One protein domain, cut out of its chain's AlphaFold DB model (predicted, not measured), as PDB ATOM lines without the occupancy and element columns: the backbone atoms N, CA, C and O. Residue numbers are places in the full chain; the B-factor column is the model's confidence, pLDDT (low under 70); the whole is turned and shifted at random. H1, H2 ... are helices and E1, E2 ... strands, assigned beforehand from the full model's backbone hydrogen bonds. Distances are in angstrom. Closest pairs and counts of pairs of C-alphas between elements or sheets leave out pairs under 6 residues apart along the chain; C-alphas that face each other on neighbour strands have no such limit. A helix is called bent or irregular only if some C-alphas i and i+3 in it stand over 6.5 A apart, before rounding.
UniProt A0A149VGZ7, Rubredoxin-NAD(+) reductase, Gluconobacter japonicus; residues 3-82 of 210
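This is residues 3 to 82 of the 210 residues of the protein "Rubredoxin-NAD(+) reductase" of Gluconobacter japonicus (UniProt A0A149VGZ7). A loose chain is laid out in three zones along its longest axis: a small antiparallel sheet of three short strands, E3, E4 and E5, at one end, a parallel pair of strands, E1 and E2, in the middle, and helix H1 with the loop after it at the other end. The short helix H2 lies near E2, on the side away from the three-stranded sheet, and the links between the zones leave H1 without contact to that sheet. The printed part has 80 residues, with two named helices and five named strands in the order E1, H1, H2, E2, E3, E4, E5; the larger sheet runs E3, E4, E5, antiparallel throughout. The class is mixed, helices and strands, with 38 residues in named elements, under half of those printed. The whole is loose, with a radius of gyration of the C-alphas of 15.8 A, and its C-alphas span 46 by 31 by 17 A, only just a flat outline.

E3 is residues 62 to 66, 11.1 A from first to last C-alpha, and begins at C-alpha 62 at (-27.454, -39.501, 22.064). E4 is residues 71 to 74, and E5 is residues 79 to 81, ending at C-alpha 81 at (-27.442, -34.982, 33.233). Of the parallel pair, E1 is residues 11 to 15, 13.2 A long, and begins at C-alpha 11 at (-38.248, -39.172, 34.177); E2 is residues 55 to 59, 13.0 A long. H1 is residues 24 to 33, 14.3 A long, and is irregular, but only just: C-alphas 27 and 30 are 6.7 A apart. H2 is residues 47 to 52, and is neither bent nor irregular, but only just: C-alphas 47 and 50 are 6.2 A apart.

E3, E4 and E5 form a meander, each strand the antiparallel neighbour of the one before, with E3 and E5 as edge strands. E3 and E4 are a hairpin with 164 degrees between their directions; N 63 and O 73 are within hydrogen-bond range at 2.8 A, as are N 73 and O 64 at 2.9 A. E4 and E5 are a hairpin too, at 150 degrees, with N 72 and O 80 at 2.8 A. The closest C-alphas of E1 and E3, those of Val 14 and Ile 62, are 7.8 A apart. E1 and E2 are parallel neighbours, with 25 degrees between their directions; N 13 and O 56 are 2.8 A apart, and N 58 and O 13 also 2.8 A. With H1 and H2 between them in the chain they form a strand-helix-strand unit, two parallel neighbour strands joined through helices, and its crossover is right-handed. The closest C-alphas of H2 and E2 are those of Tyr 50 and Ser 56, 7.0 A apart. H1 is apart from H2 and from E2, and neither helix is on the three-stranded sheet. Of the O i to N i+4 pairs, 2 of 6 in H1 and 1 of 2 in H2 are within hydrogen-bond range; of the O i to N i+3 pairs in H1, 4 of 7 are.

The two C-alphas farthest apart are those of Glu 35 and Ala 68, at 47.5 A. The link from H1 to H2 is long, with 13 residues, 34 to 46, whose C-alphas lie 11 to 25 A from the mean of all C-alphas. The link from E1 to H1 is short, and the other four links are tight. The printed part, residues 3 to 82, has no cut. The mean pLDDT of the printed part is 93.8, and no printed residue is under 70.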
ATOM      1  N   ARG A   3     -42.891 -45.572  37.950       96.56
ATOM      2  CA  ARG A   3     -44.085 -44.906  38.502       96.56
ATOM      3  C   ARG A   3     -45.008 -45.829  39.298       96.56
ATOM      4  O   ARG A   3     -45.606 -45.377  40.262       96.56
ATOM      5  N   GLN A   4     -45.112 -47.098  38.909       96.94
ATOM      6  CA  GLN A   4     -45.895 -48.101  39.640       96.94
ATOM      7  C   GLN A   4     -45.259 -48.410  41.001       96.94
ATOM      8  O   GLN A   4     -45.975 -48.575  41.976       96.94
ATOM      9  N   GLU A   5     -43.926 -48.374  41.074       97.88
ATOM     10  CA  GLU A   5     -43.142 -48.547  42.305       97.88
ATOM     11  C   GLU A   5     -42.992 -47.243  43.118       97.88
ATOM     12  O   GLU A   5     -42.184 -47.161  44.039       97.88
ATOM     13  N   GLY A   6     -43.732 -46.184  42.773       97.44
ATOM     14  CA  GLY A   6     -43.767 -44.946  43.556       97.44
ATOM     15  C   GLY A   6     -42.588 -43.986  43.360       97.44
ATOM     16  O   GLY A   6     -42.469 -43.023  44.117       97.44
ATOM     17  N   PHE A   7     -41.730 -44.167  42.346       98.19
ATOM     18  CA  PHE A   7     -40.671 -43.194  42.056       98.19
ATOM     19  C   PHE A   7     -41.281 -41.826  41.719       98.19
ATOM     20  O   PHE A   7     -41.986 -41.679  40.715       98.19
ATOM     21  N   ALA A   8     -40.984 -40.815  42.537       96.88
ATOM     22  CA  ALA A   8     -41.559 -39.473  42.426       96.88
ATOM     23  C   ALA A   8     -40.675 -38.468  41.661       96.88
ATOM     24  O   ALA A   8     -41.131 -37.365  41.364       96.88
ATOM     25  N   GLY A   9     -39.432 -38.838  41.331       97.31
ATOM     26  CA  GLY A   9     -38.487 -37.969  40.627       97.31
ATOM     27  C   GLY A   9     -38.811 -37.763  39.144       97.31
ATOM     28  O   GLY A   9     -39.730 -38.371  38.579       97.31
ATOM     29  N   THR A  10     -38.034 -36.909  38.485       97.56
ATOM     30  CA  THR A  10     -38.178 -36.631  37.050       97.56
ATOM     31  C   THR A  10     -37.807 -37.861  36.221       97.56
ATOM     32  O   THR A  10     -36.837 -38.551  36.521       97.56
ATOM     33  N   ILE A  11     -38.583 -38.145  35.171       98.19
ATOM     34  CA  ILE A  11     -38.248 -39.172  34.177       98.19
ATOM     35  C   ILE A  11     -38.191 -38.494  32.814       98.19
ATOM     36  O   ILE A  11     -39.202 -37.975  32.339       98.19
ATOM     37  N   THR A  12     -37.024 -38.568  32.181       97.38
ATOM     38  CA  THR A  12     -36.820 -38.152  30.795       97.38
ATOM     39  C   THR A  12     -36.439 -39.372  29.974       97.38
ATOM     40  O   THR A  12     -35.432 -40.021  30.245       97.38
ATOM     41  N   MET A  13     -37.246 -39.681  28.968       97.31
ATOM     42  CA  MET A  13     -36.952 -40.694  27.964       97.31
ATOM     43  C   MET A  13     -36.433 -39.996  26.713       97.31
ATOM     44  O   MET A  13     -37.071 -39.068  26.221       97.31
ATOM     45  N   VAL A  14     -35.289 -40.441  26.200       96.81
ATOM     46  CA  VAL A  14     -34.704 -39.915  24.963       96.81
ATOM     47  C   VAL A  14     -34.813 -40.977  23.878       96.81
ATOM     48  O   VAL A  14     -34.464 -42.130  24.120       96.81
ATOM     49  N   THR A  15     -35.305 -40.602  22.700       94.81
ATOM     50  CA  THR A  15     -35.425 -41.502  21.545       94.81
ATOM     51  C   THR A  15     -34.997 -40.792  20.271       94.81
ATOM     52  O   THR A  15     -35.333 -39.629  20.067       94.81
ATOM     53  N   GLU A  16     -34.266 -41.480  19.398       94.44
ATOM     54  CA  GLU A  16     -33.913 -40.940  18.082       94.44
ATOM     55  C   GLU A  16     -35.050 -41.048  17.063       94.44
ATOM     56  O   GLU A  16     -35.044 -40.341  16.058       94.44
ATOM     57  N   GLU A  17     -36.023 -41.922  17.315       92.19
ATOM     58  CA  GLU A  17     -37.151 -42.122  16.415       92.19
ATOM     59  C   GLU A  17     -38.144 -40.955  16.530       92.19
ATOM     60  O   GLU A  17     -38.357 -40.392  17.609       92.19
ATOM     61  N   LYS A  18     -38.792 -40.604  15.410       86.75
ATOM     62  CA  LYS A  18     -39.857 -39.580  15.367       86.75
ATOM     63  C   LYS A  18     -41.079 -39.963  16.210       86.75
ATOM     64  O   LYS A  18     -41.859 -39.096  16.592       86.75
ATOM     65  N   TYR A  19     -41.234 -41.251  16.496       85.38
ATOM     66  CA  TYR A  19     -42.397 -41.808  17.163       85.38
ATOM     67  C   TYR A  19     -42.158 -42.055  18.646       85.38
ATOM     68  O   TYR A  19     -41.039 -42.282  19.111       85.38
ATOM     69  N   ARG A  20     -43.253 -42.020  19.406       89.25
ATOM     70  CA  ARG A  20     -43.270 -42.534  20.776       89.25
ATOM     71  C   ARG A  20     -43.134 -44.061  20.770       89.25
ATOM     72  O   ARG A  20     -43.408 -44.673  19.744       89.25
ATOM     73  N   PRO A  21     -42.767 -44.689  21.904       93.56
ATOM     74  CA  PRO A  21     -42.671 -46.140  21.999       93.56
ATOM     75  C   PRO A  21     -43.894 -46.871  21.434       93.56
ATOM     76  O   PRO A  21     -45.032 -46.638  21.857       93.56
ATOM     77  N   TYR A  22     -43.625 -47.786  20.510       94.88
ATOM     78  CA  TYR A  22     -44.601 -48.575  19.768       94.88
ATOM     79  C   TYR A  22     -44.261 -50.067  19.838       94.88
ATOM     80  O   TYR A  22     -43.162 -50.458  20.244       94.88
ATOM     81  N   ASP A  23     -45.224 -50.910  19.478       95.44
ATOM     82  CA  ASP A  23     -45.014 -52.348  19.370       95.44
ATOM     83  C   ASP A  23     -44.235 -52.679  18.096       95.44
ATOM     84  O   ASP A  23     -44.783 -52.793  16.997       95.44
ATOM     85  N   ARG A  24     -42.925 -52.860  18.249       94.69
ATOM     86  CA  ARG A  24     -42.037 -53.218  17.142       94.69
ATOM     87  C   ARG A  24     -42.374 -54.577  16.519       94.69
ATOM     88  O   ARG A  24     -42.060 -54.800  15.355       94.69
ATOM     89  N   THR A  25     -43.027 -55.484  17.249       94.50
ATOM     90  CA  THR A  25     -43.371 -56.816  16.725       94.50
ATOM     91  C   THR A  25     -44.454 -56.765  15.648       94.50
ATOM     92  O   THR A  25     -44.589 -57.720  14.880       94.50
ATOM     93  N   ALA A  26     -45.184 -55.647  15.560       94.44
ATOM     94  CA  ALA A  26     -46.176 -55.388  14.528       94.44
ATOM     95  C   ALA A  26     -45.554 -55.033  13.165       94.44
ATOM     96  O   ALA A  26     -46.228 -55.187  12.144       94.44
ATOM     97  N   LEU A  27     -44.286 -54.588  13.133       94.69
ATOM     98  CA  LEU A  27     -43.627 -54.098  11.916       94.69
ATOM     99  C   LEU A  27     -43.585 -55.158  10.811       94.69
ATOM    100  O   LEU A  27     -44.027 -54.903   9.700       94.69
ATOM    101  N   SER A  28     -43.129 -56.369  11.123       93.38
ATOM    102  CA  SER A  28     -43.068 -57.508  10.193       93.38
ATOM    103  C   SER A  28     -44.410 -58.218   9.984       93.38
ATOM    104  O   SER A  28     -44.445 -59.253   9.327       93.38
ATOM    105  N   LYS A  29     -45.502 -57.697  10.562       90.94
ATOM    106  CA  LYS A  29     -46.830 -58.326  10.577       90.94
ATOM    107  C   LYS A  29     -47.891 -57.375  10.024       90.94
ATOM    108  O   LYS A  29     -47.958 -57.117   8.825       90.94
ATOM    109  N   THR A  30     -48.729 -56.830  10.904       88.19
ATOM    110  CA  THR A  30     -49.881 -55.995  10.549       88.19
ATOM    111  C   THR A  30     -49.473 -54.719   9.823       88.19
ATOM    112  O   THR A  30     -50.216 -54.253   8.965       88.19
ATOM    113  N   VAL A  31     -48.294 -54.167  10.123       88.00
ATOM    114  CA  VAL A  31     -47.805 -52.939   9.481       88.00
ATOM    115  C   VAL A  31     -47.478 -53.181   8.009       88.00
ATOM    116  O   VAL A  31     -47.968 -52.443   7.163       88.00
ATOM    117  N   LEU A  32     -46.736 -54.241   7.674       86.06
ATOM    118  CA  LEU A  32     -46.439 -54.569   6.272       86.06
ATOM    119  C   LEU A  32     -47.655 -55.046   5.473       86.06
ATOM    120  O   LEU A  32     -47.648 -54.935   4.247       86.06
ATOM    121  N   LEU A  33     -48.692 -55.556   6.144       84.56
ATOM    122  CA  LEU A  33     -49.984 -55.875   5.523       84.56
ATOM    123  C   LEU A  33     -50.840 -54.638   5.234       84.56
ATOM    124  O   LEU A  33     -51.754 -54.714   4.416       84.56
ATOM    125  N   SER A  34     -50.577 -53.522   5.911       81.19
ATOM    126  CA  SER A  34     -51.382 -52.312   5.783       81.19
ATOM    127  C   SER A  34     -51.058 -51.545   4.501       81.19
ATOM    128  O   SER A  34     -49.954 -51.621   3.956       81.19
ATOM    129  N   GLU A  35     -52.029 -50.756   4.043       76.75
ATOM    130  CA  GLU A  35     -51.788 -49.703   3.054       76.75
ATOM    131  C   GLU A  35     -50.709 -48.733   3.580       76.75
ATOM    132  O   GLU A  35     -50.649 -48.512   4.795       76.75
ATOM    133  N   PRO A  36     -49.864 -48.143   2.714       72.00
ATOM    134  CA  PRO A  36     -48.723 -47.324   3.138       72.00
ATOM    135  C   PRO A  36     -49.081 -46.207   4.130       72.00
ATOM    136  O   PRO A  36     -48.373 -45.991   5.108       72.00
ATOM    137  N   GLU A  37     -50.209 -45.532   3.924       74.25
ATOM    138  CA  GLU A  37     -50.749 -44.473   4.787       74.25
ATOM    139  C   GLU A  37     -51.238 -44.955   6.165       74.25
ATOM    140  O   GLU A  37     -51.451 -44.146   7.067       74.25
ATOM    141  N   LYS A  38     -51.420 -46.266   6.337       79.44
ATOM    142  CA  LYS A  38     -51.835 -46.924   7.584       79.44
ATOM    143  C   LYS A  38     -50.723 -47.789   8.180       79.44
ATOM    144  O   LYS A  38     -50.955 -48.441   9.195       79.44
ATOM    145  N   ALA A  39     -49.534 -47.802   7.575       79.56
ATOM    146  CA  ALA A  39     -48.392 -48.614   7.985       79.56
ATOM    147  C   ALA A  39     -47.698 -48.031   9.231       79.56
ATOM    148  O   ALA A  39     -46.518 -47.692   9.207       79.56
ATOM    149  N   HIS A  40     -48.448 -47.950  10.331       86.69
ATOM    150  CA  HIS A  40     -47.990 -47.455  11.622       86.69
ATOM    151  C   HIS A  40     -48.156 -48.517  12.702       86.69
ATOM    152  O   HIS A  40     -49.179 -49.204  12.783       86.69
ATOM    153  N   ALA A  41     -47.139 -48.660  13.548       91.94
ATOM    154  CA  ALA A  41     -47.182 -49.613  14.645       91.94
ATOM    155  C   ALA A  41     -48.086 -49.098  15.781       91.94
ATOM    156  O   ALA A  41     -48.118 -47.895  16.065       91.94
ATOM    157  N   PRO A  42     -48.813 -49.982  16.487       92.56
ATOM    158  CA  PRO A  42     -49.638 -49.553  17.604       92.56
ATOM    159  C   PRO A  42     -48.753 -49.023  18.739       92.56
ATOM    160  O   PRO A  42     -47.731 -49.614  19.095       92.56
ATOM    161  N   SER A  43     -49.143 -47.894  19.333       94.38
ATOM    162  CA  SER A  43     -48.408 -47.301  20.455       94.38
ATOM    163  C   SER A  43     -48.466 -48.197  21.699       94.38
ATOM    164  O   SER A  43     -49.529 -48.701  22.055       94.38
ATOM    165  N   LEU A  44     -47.352 -48.329  22.432       95.50
ATOM    166  CA  LEU A  44     -47.313 -49.122  23.676       95.50
ATOM    167  C   LEU A  44     -48.121 -48.487  24.812       95.50
ATOM    168  O   LEU A  44     -48.512 -49.156  25.771       95.50
ATOM    169  N   ARG A  45     -48.310 -47.169  24.748       95.81
ATOM    170  CA  ARG A  45     -49.049 -46.366  25.724       95.81
ATOM    171  C   ARG A  45     -49.836 -45.291  24.990       95.81
ATOM    172  O   ARG A  45     -49.386 -44.801  23.957       95.81
ATOM    173  N   SER A  46     -50.974 -44.898  25.558       95.00
ATOM    174  CA  SER A  46     -51.729 -43.746  25.068       95.00
ATOM    175  C   SER A  46     -50.927 -42.455  25.222       95.00
ATOM    176  O   SER A  46     -50.042 -42.342  26.071       95.00
ATOM    177  N   GLU A  47     -51.300 -41.436  24.460       92.00
ATOM    178  CA  GLU A  47     -50.711 -40.102  24.565       92.00
ATOM    179  C   GLU A  47     -50.825 -39.511  25.979       92.00
ATOM    180  O   GLU A  47     -49.858 -39.013  26.560       92.00
ATOM    181  N   SER A  48     -52.015 -39.640  26.570       96.06
ATOM    182  CA  SER A  48     -52.328 -39.143  27.909       96.06
ATOM    183  C   SER A  48     -51.487 -39.793  29.007       96.06
ATOM    184  O   SER A  48     -51.226 -39.149  30.026       96.06
ATOM    185  N   PHE A  49     -51.019 -41.029  28.799       96.81
ATOM    186  CA  PHE A  49     -50.230 -41.765  29.782       96.81
ATOM    187  C   PHE A  49     -48.979 -40.986  30.195       96.81
ATOM    188  O   PHE A  49     -48.689 -40.890  31.386       96.81
ATOM    189  N   TYR A  50     -48.258 -40.402  29.237       96.00
ATOM    190  CA  TYR A  50     -46.999 -39.703  29.501       96.00
ATOM    191  C   TYR A  50     -47.210 -38.457  30.366       96.00
ATOM    192  O   TYR A  50     -46.495 -38.267  31.350       96.00
ATOM    193  N   GLY A  51     -48.233 -37.655  30.056       95.62
ATOM    194  CA  GLY A  51     -48.586 -36.468  30.838       95.62
ATOM    195  C   GLY A  51     -49.060 -36.822  32.250       95.62
ATOM    196  O   GLY A  51     -48.527 -36.303  33.231       95.62
ATOM    197  N   GLN A  52     -49.991 -37.775  32.365       96.81
ATOM    198  CA  GLN A  52     -50.520 -38.241  33.656       96.81
ATOM    199  C   GLN A  52     -49.425 -38.817  34.561       96.81
ATOM    200  O   GLN A  52     -49.451 -38.634  35.776       96.81
ATOM    201  N   ASN A  53     -48.429 -39.470  33.964       97.25
ATOM    202  CA  ASN A  53     -47.313 -40.069  34.682       97.25
ATOM    203  C   ASN A  53     -46.082 -39.158  34.766       97.25
ATOM    204  O   ASN A  53     -45.048 -39.612  35.253       97.25
ATOM    205  N   ARG A  54     -46.155 -37.889  34.337       97.06
ATOM    206  CA  ARG A  54     -45.028 -36.937  34.378       97.06
ATOM    207  C   ARG A  54     -43.750 -37.530  33.766       97.06
ATOM    208  O   ARG A  54     -42.706 -37.585  34.420       97.06
ATOM    209  N   ILE A  55     -43.868 -38.059  32.549       97.50
ATOM    210  CA  ILE A  55     -42.759 -38.606  31.760       97.50
ATOM    211  C   ILE A  55     -42.515 -37.660  30.589       97.50
ATOM    212  O   ILE A  55     -43.375 -37.503  29.722       97.50
ATOM    213  N   SER A  56     -41.335 -37.052  30.549       95.94
ATOM    214  CA  SER A  56     -40.905 -36.221  29.429       95.94
ATOM    215  C   SER A  56     -40.296 -37.102  28.342       95.94
ATOM    216  O   SER A  56     -39.444 -37.941  28.629       95.94
ATOM    217  N   VAL A  57     -40.711 -36.907  27.090       95.50
ATOM    218  CA  VAL A  57     -40.116 -37.576  25.925       95.50
ATOM    219  C   VAL A  57     -39.340 -36.536  25.130       95.50
ATOM    220  O   VAL A  57     -39.916 -35.540  24.697       95.50
ATOM    221  N   LYS A  58     -38.033 -36.743  24.967       94.94
ATOM    222  CA  LYS A  58     -37.161 -35.902  24.147       94.94
ATOM    223  C   LYS A  58     -36.786 -36.669  22.885       94.94
ATOM    224  O   LYS A  58     -36.241 -37.768  22.970       94.94
ATOM    225  N   HIS A  59     -37.050 -36.077  21.728       94.19
ATOM    226  CA  HIS A  59     -36.612 -36.629  20.452       94.19
ATOM    227  C   HIS A  59     -35.202 -36.131  20.131       94.19
ATOM    228  O   HIS A  59     -34.925 -34.936  20.218       94.19
ATOM    229  N   GLY A  60     -34.304 -37.054  19.804       94.69
ATOM    230  CA  GLY A  60     -32.909 -36.782  19.492       94.69
ATOM    231  C   GLY A  60     -32.020 -38.000  19.719       94.69
ATOM    232  O   GLY A  60     -32.311 -38.875  20.533       94.69
ATOM    233  N   ARG A  61     -30.904 -38.052  18.995       96.31
ATOM    234  CA  ARG A  61     -29.891 -39.099  19.147       96.31
ATOM    235  C   ARG A  61     -28.887 -38.704  20.227       96.31
ATOM    236  O   ARG A  61     -28.329 -37.612  20.166       96.31
ATOM    237  N   ILE A  62     -28.621 -39.603  21.176       97.75
ATOM    238  CA  ILE A  62     -27.454 -39.501  22.064       97.75
ATOM    239  C   ILE A  62     -26.210 -39.894  21.258       97.75
ATOM    240  O   ILE A  62     -26.141 -41.001  20.726       97.75
ATOM    241  N   ALA A  63     -25.244 -38.984  21.152       97.81
ATOM    242  CA  ALA A  63     -23.988 -39.183  20.432       97.81
ATOM    243  C   ALA A  63     -22.858 -39.679  21.345       97.81
ATOM    244  O   ALA A  63     -22.001 -40.439  20.902       97.81
ATOM    245  N   ALA A  64     -22.860 -39.264  22.614       97.62
ATOM    246  CA  ALA A  64     -21.865 -39.669  23.599       97.62
ATOM    247  C   ALA A  64     -22.480 -39.759  24.999       97.62
ATOM    248  O   ALA A  64     -23.418 -39.028  25.326       97.62
ATOM    249  N   PHE A  65     -21.926 -40.642  25.826       98.00
ATOM    250  CA  PHE A  65     -22.264 -40.767  27.237       98.00
ATOM    251  C   PHE A  65     -20.985 -40.902  28.062       98.00
ATOM    252  O   PHE A  65     -20.174 -41.788  27.798       98.00
ATOM    253  N   ASP A  66     -20.822 -40.031  29.056       97.69
ATOM    254  CA  ASP A  66     -19.760 -40.118  30.052       97.69
ATOM    255  C   ASP A  66     -20.320 -40.734  31.350       97.69
ATOM    256  O   ASP A  66     -21.116 -40.090  32.044       97.69
ATOM    257  N   PRO A  67     -19.918 -41.969  31.712       96.50
ATOM    258  CA  PRO A  67     -20.408 -42.633  32.912       96.50
ATOM    259  C   PRO A  67     -19.883 -42.013  34.213       96.50
ATOM    260  O   PRO A  67     -20.547 -42.150  35.239       96.50
ATOM    261  N   ALA A  68     -18.733 -41.327  34.197       96.44
ATOM    262  CA  ALA A  68     -18.167 -40.715  35.399       96.44
ATOM    263  C   ALA A  68     -18.995 -39.503  35.845       96.44
ATOM    264  O   ALA A  68     -19.263 -39.320  37.033       96.44
ATOM    265  N   THR A  69     -19.448 -38.703  34.880       96.62
ATOM    266  CA  THR A  69     -20.267 -37.508  35.128       96.62
ATOM    267  C   THR A  69     -21.768 -37.753  34.950       96.62
ATOM    268  O   THR A  69     -22.571 -36.897  35.320       96.62
ATOM    269  N   ARG A  70     -22.166 -38.926  34.427       97.50
ATOM    270  CA  ARG A  70     -23.544 -39.261  34.003       97.50
ATOM    271  C   ARG A  70     -24.107 -38.228  33.023       97.50
ATOM    272  O   ARG A  70     -25.291 -37.884  33.064       97.50
ATOM    273  N   MET A  71     -23.241 -37.736  32.145       98.00
ATOM    274  CA  MET A  71     -23.563 -36.719  31.158       98.00
ATOM    275  C   MET A  71     -23.785 -37.366  29.792       98.00
ATOM    276  O   MET A  71     -22.930 -38.093  29.291       98.00
ATOM    277  N   ALA A  72     -24.936 -37.098  29.185       98.06
ATOM    278  CA  ALA A  72     -25.272 -37.537  27.840       98.06
ATOM    279  C   ALA A  72     -25.309 -36.333  26.894       98.06
ATOM    280  O   ALA A  72     -26.019 -35.359  27.148       98.06
ATOM    281  N   THR A  73     -24.574 -36.422  25.789       98.25
ATOM    282  CA  THR A  73     -24.520 -35.383  24.758       98.25
ATOM    283  C   THR A  73     -25.327 -35.836  23.554       98.25
ATOM    284  O   THR A  73     -25.080 -36.911  23.000       98.25
ATOM    285  N   LEU A  74     -26.305 -35.033  23.146       97.88
ATOM    286  CA  LEU A  74     -27.094 -35.261  21.942       97.88
ATOM    287  C   LEU A  74     -26.320 -34.824  20.693       97.88
ATOM    288  O   LEU A  74     -25.402 -34.011  20.760       97.88
ATOM    289  N   SER A  75     -26.719 -35.335  19.527       97.69
ATOM    290  CA  SER A  75     -26.123 -34.962  18.237       97.69
ATOM    291  C   SER A  75     -26.261 -33.475  17.886       97.69
ATOM    292  O   SER A  75     -25.485 -32.983  17.075       97.69
ATOM    293  N   ASP A  76     -27.211 -32.759  18.491       96.50
ATOM    294  CA  ASP A  76     -27.370 -31.303  18.353       96.50
ATOM    295  C   ASP A  76     -26.455 -30.496  19.299       96.50
ATOM    296  O   ASP A  76     -26.530 -29.272  19.345       96.50
ATOM    297  N   GLY A  77     -25.604 -31.177  20.075       97.06
ATOM    298  CA  GLY A  77     -24.729 -30.578  21.080       97.06
ATOM    299  C   GLY A  77     -25.408 -30.305  22.423       97.06
ATOM    300  O   GLY A  77     -24.727 -29.918  23.371       97.06
ATOM    301  N   SER A  78     -26.723 -30.523  22.552       96.94
ATOM    302  CA  SER A  78     -27.410 -30.366  23.833       96.94
ATOM    303  C   SER A  78     -26.975 -31.439  24.828       96.94
ATOM    304  O   SER A  78     -26.700 -32.586  24.475       96.94
ATOM    305  N   VAL A  79     -26.926 -31.062  26.102       97.38
ATOM    306  CA  VAL A  79     -26.418 -31.915  27.177       97.38
ATOM    307  C   VAL A  79     -27.533 -32.226  28.165       97.38
ATOM    308  O   VAL A  79     -28.342 -31.361  28.503       97.38
ATOM    309  N   LEU A  80     -27.573 -33.473  28.627       97.31
ATOM    310  CA  LEU A  80     -28.443 -33.941  29.698       97.31
ATOM    311  C   LEU A  80     -27.601 -34.565  30.807       97.31
ATOM    312  O   LEU A  80     -26.661 -35.309  30.538       97.31
ATOM    313  N   THR A  81     -27.986 -34.311  32.050       97.31
ATOM    314  CA  THR A  81     -27.442 -34.982  33.233       97.31
ATOM    315  C   THR A  81     -28.583 -35.599  34.030       97.31
ATOM    316  O   THR A  81     -29.722 -35.125  33.980       97.31
ATOM    317  N   ALA A  82     -28.296 -36.691  34.734       97.31
ATOM    318  CA  ALA A  82     -29.272 -37.369  35.577       97.31
ATOM    319  C   ALA A  82     -28.598 -38.085  36.751       97.31
ATOM    320  O   ALA A  82     -27.454 -38.533  36.651       97.31
TER     321      ALA A  82